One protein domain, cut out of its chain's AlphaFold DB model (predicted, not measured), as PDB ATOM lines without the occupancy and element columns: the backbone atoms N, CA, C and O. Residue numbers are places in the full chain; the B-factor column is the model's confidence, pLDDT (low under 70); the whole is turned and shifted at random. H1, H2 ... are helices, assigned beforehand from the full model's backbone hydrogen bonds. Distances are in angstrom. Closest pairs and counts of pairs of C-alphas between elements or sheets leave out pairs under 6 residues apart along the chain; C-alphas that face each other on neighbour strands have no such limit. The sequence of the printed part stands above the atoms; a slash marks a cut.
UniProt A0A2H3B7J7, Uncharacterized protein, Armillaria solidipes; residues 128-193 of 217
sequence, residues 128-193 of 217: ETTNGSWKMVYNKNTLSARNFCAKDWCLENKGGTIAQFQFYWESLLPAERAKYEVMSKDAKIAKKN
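What this domain is: This is residues 128 to 193 of the 217 residues of an uncharacterized protein of Armillaria solidipes (UniProt A0A2H3B7J7). H2 and H3 make a wide V whose corner, residues 170 to 175, sticks out, and H1 sits in the mouth of the V, touching both arms and slanting out of their plane. A long stretch with no named element, residues 128 to 144, runs across the open side of the V past H1. The printed part has 66 residues with three named helices, in the order H1, H2, H3, and no named strand; its class is all helix. It is only just compact, close to loose, with a radius of gyration of the C-alphas of 13.0 A, and elongated, spanning 43 by 25 by 15 A.

Where its parts are: Residues 128 to 144 come first, with C-alpha 128 at (-7.005, 39.150, -9.974). H1 is residues 145 to 156, 17.4 A from first to last C-alpha, and begins at C-alpha 145, (-17.684, 20.906, -0.678). H2 is residues 162 to 171, 14.2 A long. H3, the longest helix, is residues 174 to 192, 27.0 A long, and ends at C-alpha 192, (-17.285, 7.553, -11.133).

How they stand to each other: H1 touches H3 with residues 145 to 149 alone, and H3 touches H1 with residues 177 to 184 alone. Their closest C-alphas, of Ala 145 and Tyr 180, are 4.6 A apart. The lines of H1 and H3 stand at 72 degrees, only just about perpendicular. H1 also touches H2, with the C-alphas of Ala 150 and Phe 165 closest at 7.2 A. These two run opposite ways at a steep tilt of 66 degrees. H2 and H3 are only just apart, 8.3 A at the closest C-alphas. In H1, H2 and H3 every O i to N i+4 pair is within hydrogen-bond range.

The domain as a whole: The two C-alphas farthest apart, of Asn 131 and Asn 193, are 43.4 A apart. The printed part has no cut. The links H1 to H2, with five residues, and H2 to H3, with two, are tight. Mean pLDDT of the printed part is 89.0; residues 129 to 131 are under 70.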
ATOM      1  N   GLU A 128      -7.496  37.810 -10.301       74.62
ATOM      2  CA  GLU A 128      -7.005  39.150  -9.974       74.62
ATOM      3  C   GLU A 128      -7.831  40.218 -10.711       74.62
ATOM      4  O   GLU A 128      -8.153  40.088 -11.894       74.62
ATOM      5  N   THR A 129      -8.224  41.260  -9.984       67.56
ATOM      6  CA  THR A 129      -8.940  42.426 -10.513       67.56
ATOM      7  C   THR A 129      -7.968  43.567 -10.783       67.56
ATOM      8  O   THR A 129      -6.915  43.652 -10.160       67.56
ATOM      9  N   THR A 130      -8.362  44.510 -11.640       66.31
ATOM     10  CA  THR A 130      -7.569  45.696 -12.019       66.31
ATOM     11  C   THR A 130      -7.118  46.562 -10.831       66.31
ATOM     12  O   THR A 130      -6.180  47.334 -10.961       66.31
ATOM     13  N   ASN A 131      -7.753  46.422  -9.660       66.25
ATOM     14  CA  ASN A 131      -7.384  47.104  -8.414       66.25
ATOM     15  C   ASN A 131      -6.447  46.276  -7.501       66.25
ATOM     16  O   ASN A 131      -6.293  46.597  -6.326       66.25
ATOM     17  N   GLY A 132      -5.870  45.167  -7.981       70.31
ATOM     18  CA  GLY A 132      -4.990  44.286  -7.194       70.31
ATOM     19  C   GLY A 132      -5.714  43.403  -6.164       70.31
ATOM     20  O   GLY A 132      -5.079  42.675  -5.405       70.31
ATOM     21  N   SER A 133      -7.050  43.435  -6.126       74.00
ATOM     22  CA  SER A 133      -7.861  42.547  -5.281       74.00
ATOM     23  C   SER A 133      -8.190  41.245  -6.009       74.00
ATOM     24  O   SER A 133      -8.408  41.255  -7.218       74.00
ATOM     25  N   TRP A 134      -8.295  40.127  -5.291       82.12
ATOM     26  CA  TRP A 134      -8.654  38.840  -5.893       82.12
ATOM     27  C   TRP A 134     -10.161  38.594  -5.777       82.12
ATOM     28  O   TRP A 134     -10.705  38.425  -4.680       82.12
ATOM     29  N   LYS A 135     -10.846  38.579  -6.920       87.62
ATOM     30  CA  LYS A 135     -12.264  38.235  -7.036       87.62
ATOM     31  C   LYS A 135     -12.443  36.736  -6.847       87.62
ATOM     32  O   LYS A 135     -11.706  35.946  -7.432       87.62
ATOM     33  N   MET A 136     -13.445  36.342  -6.071       90.31
ATOM     34  CA  MET A 136     -13.795  34.941  -5.898       90.31
ATOM     35  C   MET A 136     -14.418  34.382  -7.180       90.31
ATOM     36  O   MET A 136     -15.326  34.981  -7.764       90.31
ATOM     37  N   VAL A 137     -13.945  33.210  -7.593       88.25
ATOM     38  CA  VAL A 137     -14.491  32.447  -8.719       88.25
ATOM     39  C   VAL A 137     -14.532  30.980  -8.309       88.25
ATOM     40  O   VAL A 137     -13.563  30.475  -7.746       88.25
ATOM     41  N   TYR A 138     -15.643  30.298  -8.586       89.81
ATOM     42  CA  TYR A 138     -15.750  28.854  -8.380       89.81
ATOM     43  C   TYR A 138     -15.130  28.084  -9.558       89.81
ATOM     44  O   TYR A 138     -15.227  28.497 -10.716       89.81
ATOM     45  N   ASN A 139     -14.510  26.940  -9.278       88.25
ATOM     46  CA  ASN A 139     -13.915  26.071 -10.287       88.25
ATOM     47  C   ASN A 139     -14.951  25.054 -10.789       88.25
ATOM     48  O   ASN A 139     -15.488  24.268 -10.019       88.25
ATOM     49  N   LYS A 140     -15.234  25.015 -12.092       87.19
ATOM     50  CA  LYS A 140     -16.247  24.102 -12.660       87.19
ATOM     51  C   LYS A 140     -15.858  22.618 -12.592       87.19
ATOM     52  O   LYS A 140     -16.730  21.762 -12.688       87.19
ATOM     53  N   ASN A 141     -14.572  22.320 -12.419       86.12
ATOM     54  CA  ASN A 141     -14.028  20.964 -12.501       86.12
ATOM     55  C   ASN A 141     -13.785  20.342 -11.118       86.12
ATOM     56  O   ASN A 141     -13.659  19.120 -11.000       86.12
ATOM     57  N   THR A 142     -13.727  21.174 -10.077       88.81
ATOM     58  CA  THR A 142     -13.501  20.744  -8.698       88.81
ATOM     59  C   THR A 142     -14.819  20.322  -8.054       88.81
ATOM     60  O   THR A 142     -15.791  21.070  -8.018       88.81
ATOM     61  N   LEU A 143     -14.846  19.119  -7.484       91.06
ATOM     62  CA  LEU A 143     -16.025  18.554  -6.813       91.06
ATOM     63  C   LEU A 143     -15.898  18.606  -5.284       91.06
ATOM     64  O   LEU A 143     -16.311  17.677  -4.596       91.06
ATOM     65  N   SER A 144     -15.253  19.637  -4.737       92.62
ATOM     66  CA  SER A 144     -15.088  19.807  -3.289       92.62
ATOM     67  C   SER A 144     -16.278  20.548  -2.676       92.62
ATOM     68  O   SER A 144     -16.904  21.386  -3.324       92.62
ATOM     69  N   ALA A 145     -16.585  20.264  -1.406       92.69
ATOM     70  CA  ALA A 145     -17.684  20.906  -0.678       92.69
ATOM     71  C   ALA A 145     -17.561  22.438  -0.685       92.69
ATOM     72  O   ALA A 145     -18.514  23.156  -0.979       92.69
ATOM     73  N   ARG A 146     -16.340  22.936  -0.448       94.31
ATOM     74  CA  ARG A 146     -16.022  24.367  -0.492       94.31
ATOM     75  C   ARG A 146     -16.283  24.972  -1.871       94.31
ATOM     76  O   ARG A 146     -16.758  26.097  -1.950       94.31
ATOM     77  N   ASN A 147     -16.028  24.231  -2.948       93.94
ATOM     78  CA  ASN A 147     -16.292  24.705  -4.301       93.94
ATOM     79  C   ASN A 147     -17.794  24.742  -4.648       93.94
ATOM     80  O   ASN A 147     -18.239  25.675  -5.314       93.94
ATOM     81  N   PHE A 148     -18.591  23.788  -4.155       93.31
ATOM     82  CA  PHE A 148     -20.055  23.862  -4.271       93.31
ATOM     83  C   PHE A 148     -20.616  25.083  -3.544       93.31
ATOM     84  O   PHE A 148     -21.402  25.832  -4.114       93.31
ATOM     85  N   CYS A 149     -20.131  25.341  -2.332       94.06
ATOM     86  CA  CYS A 149     -20.499  26.542  -1.596       94.06
ATOM     87  C   CYS A 149     -20.054  27.826  -2.314       94.06
ATOM     88  O   CYS A 149     -20.826  28.774  -2.417       94.06
ATOM     89  N   ALA A 150     -18.842  27.846  -2.877       93.56
ATOM     90  CA  ALA A 150     -18.363  28.966  -3.682       93.56
ATOM     91  C   ALA A 150     -19.262  29.241  -4.893       93.56
ATOM     92  O   ALA A 150     -19.491  30.401  -5.228       93.56
ATOM     93  N   LYS A 151     -19.783  28.193  -5.543       93.38
ATOM     94  CA  LYS A 151     -20.707  28.335  -6.672       93.38
ATOM     95  C   LYS A 151     -21.969  29.085  -6.258       93.38
ATOM     96  O   LYS A 151     -22.300  30.070  -6.914       93.38
ATOM     97  N   ASP A 152     -22.625  28.653  -5.183       93.50
ATOM     98  CA  ASP A 152     -23.843  29.304  -4.685       93.50
ATOM     99  C   ASP A 152     -23.548  30.737  -4.220       93.50
ATOM    100  O   ASP A 152     -24.202  31.686  -4.652       93.50
ATOM    101  N   TRP A 153     -22.468  30.927  -3.462       94.38
ATOM    102  CA  TRP A 153     -22.072  32.243  -2.965       94.38
ATOM    103  C   TRP A 153     -21.765  33.243  -4.088       94.38
ATOM    104  O   TRP A 153     -22.165  34.402  -4.000       94.38
ATOM    105  N   CYS A 154     -21.089  32.814  -5.163       92.69
ATOM    106  CA  CYS A 154     -20.794  33.658  -6.326       92.69
ATOM    107  C   CYS A 154     -22.052  34.072  -7.111       92.69
ATOM    108  O   CYS A 154     -22.007  35.088  -7.810       92.69
ATOM    109  N   LEU A 155     -23.148  33.301  -7.042       91.12
ATOM    110  CA  LEU A 155     -24.420  33.664  -7.681       91.12
ATOM    111  C   LEU A 155     -25.091  34.829  -6.946       91.12
ATOM    112  O   LEU A 155     -25.610  35.742  -7.592       91.12
ATOM    113  N   GLU A 156     -25.030  34.811  -5.616       92.38
ATOM    114  CA  GLU A 156     -25.601  35.843  -4.746       92.38
ATOM    115  C   GLU A 156     -24.685  37.078  -4.630       92.38
ATOM    116  O   GLU A 156     -25.159  38.212  -4.632       92.38
ATOM    117  N   ASN A 157     -23.362  36.880  -4.607       91.25
ATOM    118  CA  ASN A 157     -22.356  37.919  -4.357       91.25
ATOM    119  C   ASN A 157     -21.529  38.216  -5.616       91.25
ATOM    120  O   ASN A 157     -20.334  37.912  -5.716       91.25
ATOM    121  N   LYS A 158     -22.173  38.834  -6.611       88.75
ATOM    122  CA  LYS A 158     -21.521  39.195  -7.880       88.75
ATOM    123  C   LYS A 158     -20.376  40.184  -7.644       88.75
ATOM    124  O   LYS A 158     -20.606  41.348  -7.346       88.75
ATOM    125  N   GLY A 159     -19.137  39.726  -7.835       85.56
ATOM    126  CA  GLY A 159     -17.944  40.561  -7.634       85.56
ATOM    127  C   GLY A 159     -17.321  40.460  -6.243       85.56
ATOM    128  O   GLY A 159     -16.343  41.155  -5.986       85.56
ATOM    129  N   GLY A 160     -17.838  39.584  -5.377       89.31
ATOM    130  CA  GLY A 160     -17.249  39.337  -4.070       89.31
ATOM    131  C   GLY A 160     -15.805  38.824  -4.151       89.31
ATOM    132  O   GLY A 160     -15.393  38.188  -5.127       89.31
ATOM    133  N   THR A 161     -15.016  39.124  -3.123       91.50
ATOM    134  CA  THR A 161     -13.585  38.779  -3.060       91.50
ATOM    135  C   THR A 161     -13.345  37.420  -2.406       91.50
ATOM    136  O   THR A 161     -14.191  36.917  -1.663       91.50
ATOM    137  N   ILE A 162     -12.163  36.835  -2.633       89.31
ATOM    138  CA  ILE A 162     -11.754  35.584  -1.966       89.31
ATOM    139  C   ILE A 162     -11.815  35.736  -0.440       89.31
ATOM    140  O   ILE A 162     -12.280  34.835   0.250       89.31
ATOM    141  N   ALA A 163     -11.374  36.883   0.090       89.12
ATOM    142  CA  ALA A 163     -11.358  37.139   1.528       89.12
ATOM    143  C   ALA A 163     -12.772  37.130   2.133       89.12
ATOM    144  O   ALA A 163     -12.995  36.521   3.178       89.12
ATOM    145  N   GLN A 164     -13.741  37.741   1.445       91.50
ATOM    146  CA  GLN A 164     -15.146  37.723   1.865       91.50
ATOM    147  C   GLN A 164     -15.724  36.305   1.843       91.50
ATOM    148  O   GLN A 164     -16.396  35.902   2.792       91.50
ATOM    149  N   PHE A 165     -15.424  35.528   0.799       93.81
ATOM    150  CA  PHE A 165     -15.846  34.133   0.736       93.81
ATOM    151  C   PHE A 165     -15.203  33.284   1.840       93.81
ATOM    152  O   PHE A 165     -15.882  32.451   2.434       93.81
ATOM    153  N   GLN A 166     -13.919  33.495   2.147       92.81
ATOM    154  CA  GLN A 166     -13.235  32.769   3.218       92.81
ATOM    155  C   GLN A 166     -13.927  32.994   4.563       92.81
ATOM    156  O   GLN A 166     -14.244  32.028   5.255       92.81
ATOM    157  N   PHE A 167     -14.217  34.255   4.888       93.88
ATOM    158  CA  PHE A 167     -14.922  34.611   6.114       93.88
ATOM    159  C   PHE A 167     -16.324  33.992   6.168       93.88
ATOM    160  O   PHE A 167     -16.713  33.417   7.185       93.88
ATOM    161  N   TYR A 168     -17.064  34.046   5.057       94.31
ATOM    162  CA  TYR A 168     -18.370  33.399   4.943       94.31
ATOM    163  C   TYR A 168     -18.275  31.886   5.172       94.31
ATOM    164  O   TYR A 168     -18.991  31.347   6.011       94.31
ATOM    165  N   TRP A 169     -17.351  31.208   4.485       93.56
ATOM    166  CA  TRP A 169     -17.150  29.765   4.606       93.56
ATOM    167  C   TRP A 169     -16.804  29.346   6.034       93.56
ATOM    168  O   TRP A 169     -17.268  28.302   6.486       93.56
ATOM    169  N   GLU A 170     -15.974  30.120   6.734       92.88
ATOM    170  CA  GLU A 170     -15.604  29.881   8.134       92.88
ATOM    171  C   GLU A 170     -16.752  30.120   9.112       92.88
ATOM    172  O   GLU A 170     -16.845  29.404  10.107       92.88
ATOM    173  N   SER A 171     -17.644  31.055   8.786       93.06
ATOM    174  CA  SER A 171     -18.805  31.416   9.604       93.06
ATOM    175  C   SER A 171     -20.012  30.489   9.414       93.06
ATOM    176  O   SER A 171     -20.986  30.603  10.157       93.06
ATOM    177  N   LEU A 172     -19.980  29.583   8.428       92.00
ATOM    178  CA  LEU A 172     -21.069  28.637   8.177       92.00
ATOM    179  C   LEU A 172     -21.273  27.674   9.345       92.00
ATOM    180  O   LEU A 172     -20.318  27.120   9.903       92.00
ATOM    181  N   LEU A 173     -22.542  27.388   9.639       93.56
ATOM    182  CA  LEU A 173     -22.888  26.394  10.645       93.56
ATOM    183  C   LEU A 173     -22.442  24.991  10.192       93.56
ATOM    184  O   LEU A 173     -22.453  24.684   8.993       93.56
ATOM    185  N   PRO A 174     -22.118  24.082  11.132       91.38
ATOM    186  CA  PRO A 174     -21.724  22.713  10.795       91.38
ATOM    187  C   PRO A 174     -22.748  21.979   9.919       91.38
ATOM    188  O   PRO A 174     -22.368  21.248   9.010       91.38
ATOM    189  N   ALA A 175     -24.045  22.219  10.142       90.19
ATOM    190  CA  ALA A 175     -25.117  21.632   9.338       90.19
ATOM    191  C   ALA A 175     -25.076  22.093   7.868       90.19
ATOM    192  O   ALA A 175     -25.273  21.293   6.952       90.19
ATOM    193  N   GLU A 176     -24.775  23.369   7.625       90.31
ATOM    194  CA  GLU A 176     -24.661  23.917   6.270       90.31
ATOM    195  C   GLU A 176     -23.412  23.387   5.567       90.31
ATOM    196  O   GLU A 176     -23.465  23.018   4.395       90.31
ATOM    197  N   ARG A 177     -22.295  23.256   6.293       91.00
ATOM    198  CA  ARG A 177     -21.090  22.602   5.768       91.00
ATOM    199  C   ARG A 177     -21.346  21.140   5.404       91.00
ATOM    200  O   ARG A 177     -20.968  20.721   4.311       91.00
ATOM    201  N   ALA A 178     -22.057  20.400   6.256       92.50
ATOM    202  CA  ALA A 178     -22.411  19.006   6.002       92.50
ATOM    203  C   ALA A 178     -23.243  18.838   4.719       92.50
ATOM    204  O   ALA A 178     -22.988  17.920   3.940       92.50
ATOM    205  N   LYS A 179     -24.175  19.761   4.435       94.81
ATOM    206  CA  LYS A 179     -24.936  19.775   3.172       94.81
ATOM    207  C   LYS A 179     -24.008  19.782   1.950       94.81
ATOM    208  O   LYS A 179     -24.183  18.969   1.042       94.81
ATOM    209  N   TYR A 180     -23.006  20.660   1.928       93.69
ATOM    210  CA  TYR A 180     -22.059  20.731   0.811       93.69
ATOM    211  C   TYR A 180     -21.114  19.522   0.748       93.69
ATOM    212  O   TYR A 180     -20.688  19.127  -0.338       93.69
ATOM    213  N   GLU A 181     -20.795  18.900   1.885       93.81
ATOM    214  CA  GLU A 181     -20.025  17.652   1.911       93.81
ATOM    215  C   GLU A 181     -20.773  16.482   1.281       93.81
ATOM    216  O   GLU A 181     -20.165  15.727   0.517       93.81
ATOM    217  N   VAL A 182     -22.071  16.349   1.567       94.50
ATOM    218  CA  VAL A 182     -22.938  15.347   0.931       94.50
ATOM    219  C   VAL A 182     -22.961  15.572  -0.580       94.50
ATOM    220  O   VAL A 182     -22.603  14.662  -1.322       94.50
ATOM    221  N   MET A 183     -23.209  16.806  -1.037       91.69
ATOM    222  CA  MET A 183     -23.169  17.137  -2.473       91.69
ATOM    223  C   MET A 183     -21.827  16.790  -3.126       91.69
ATOM    224  O   MET A 183     -21.784  16.253  -4.232       91.69
ATOM    225  N   SER A 184     -20.716  17.068  -2.441       93.06
ATOM    226  CA  SER A 184     -19.378  16.720  -2.926       93.06
ATOM    227  C   SER A 184     -19.185  15.209  -3.057       93.06
ATOM    228  O   SER A 184     -18.588  14.745  -4.032       93.06
ATOM    229  N   LYS A 185     -19.686  14.420  -2.101       92.75
ATOM    230  CA  LYS A 185     -19.629  12.953  -2.163       92.75
ATOM    231  C   LYS A 185     -20.490  12.424  -3.310       92.75
ATOM    232  O   LYS A 185     -19.972  11.669  -4.132       92.75
ATOM    233  N   ASP A 186     -21.728  12.891  -3.425       91.31
ATOM    234  CA  ASP A 186     -22.664  12.471  -4.472       91.31
ATOM    235  C   ASP A 186     -22.132  12.800  -5.867       91.31
ATOM    236  O   ASP A 186     -22.115  11.941  -6.747       91.31
ATOM    237  N   ALA A 187     -21.585  14.002  -6.063       89.12
ATOM    238  CA  ALA A 187     -20.992  14.395  -7.338       89.12
ATOM    239  C   ALA A 187     -19.767  13.541  -7.706       89.12
ATOM    240  O   ALA A 187     -19.574  13.185  -8.871       89.12
ATOM    241  N   LYS A 188     -18.935  13.172  -6.721       90.25
ATOM    242  CA  LYS A 188     -17.796  12.266  -6.945       90.25
ATOM    243  C   LYS A 188     -18.258  10.856  -7.307       90.25
ATOM    244  O   LYS A 188     -17.622  10.221  -8.146       90.25
ATOM    245  N   ILE A 189     -19.336  10.369  -6.697       90.19
ATOM    246  CA  ILE A 189     -19.939   9.068  -7.017       90.19
ATOM    247  C   ILE A 189     -20.540   9.104  -8.426       90.19
ATOM    248  O   ILE A 189     -20.228   8.237  -9.237       90.19
ATOM    249  N   ALA A 190     -21.318  10.135  -8.758       88.00
ATOM    250  CA  ALA A 190     -21.904  10.317 -10.084       88.00
ATOM    251  C   ALA A 190     -20.832  10.373 -11.185       88.00
ATOM    252  O   ALA A 190     -20.975   9.721 -12.214       88.00
ATOM    253  N   LYS A 191     -19.714  11.073 -10.943       85.75
ATOM    254  CA  LYS A 191     -18.585  11.117 -11.884       85.75
ATOM    255  C   LYS A 191     -17.922   9.749 -12.084       85.75
ATOM    256  O   LYS A 191     -17.485   9.456 -13.188       85.75
ATOM    257  N   LYS A 192     -17.834   8.920 -11.038       83.00
ATOM    258  CA  LYS A 192     -17.285   7.553 -11.133       83.00
ATOM    259  C   LYS A 192     -18.219   6.595 -11.868       83.00
ATOM    260  O   LYS A 192     -17.741   5.721 -12.575       83.00
ATOM    261  N   ASN A 193     -19.526   6.768 -11.692       80.69
ATOM    262  CA  ASN A 193     -20.555   5.939 -12.319       80.69
ATOM    263  C   ASN A 193     -21.005   6.467 -13.688       80.69
ATOM    264  O   ASN A 193     -21.945   5.929 -14.270       80.69
TER     265      ASN A 193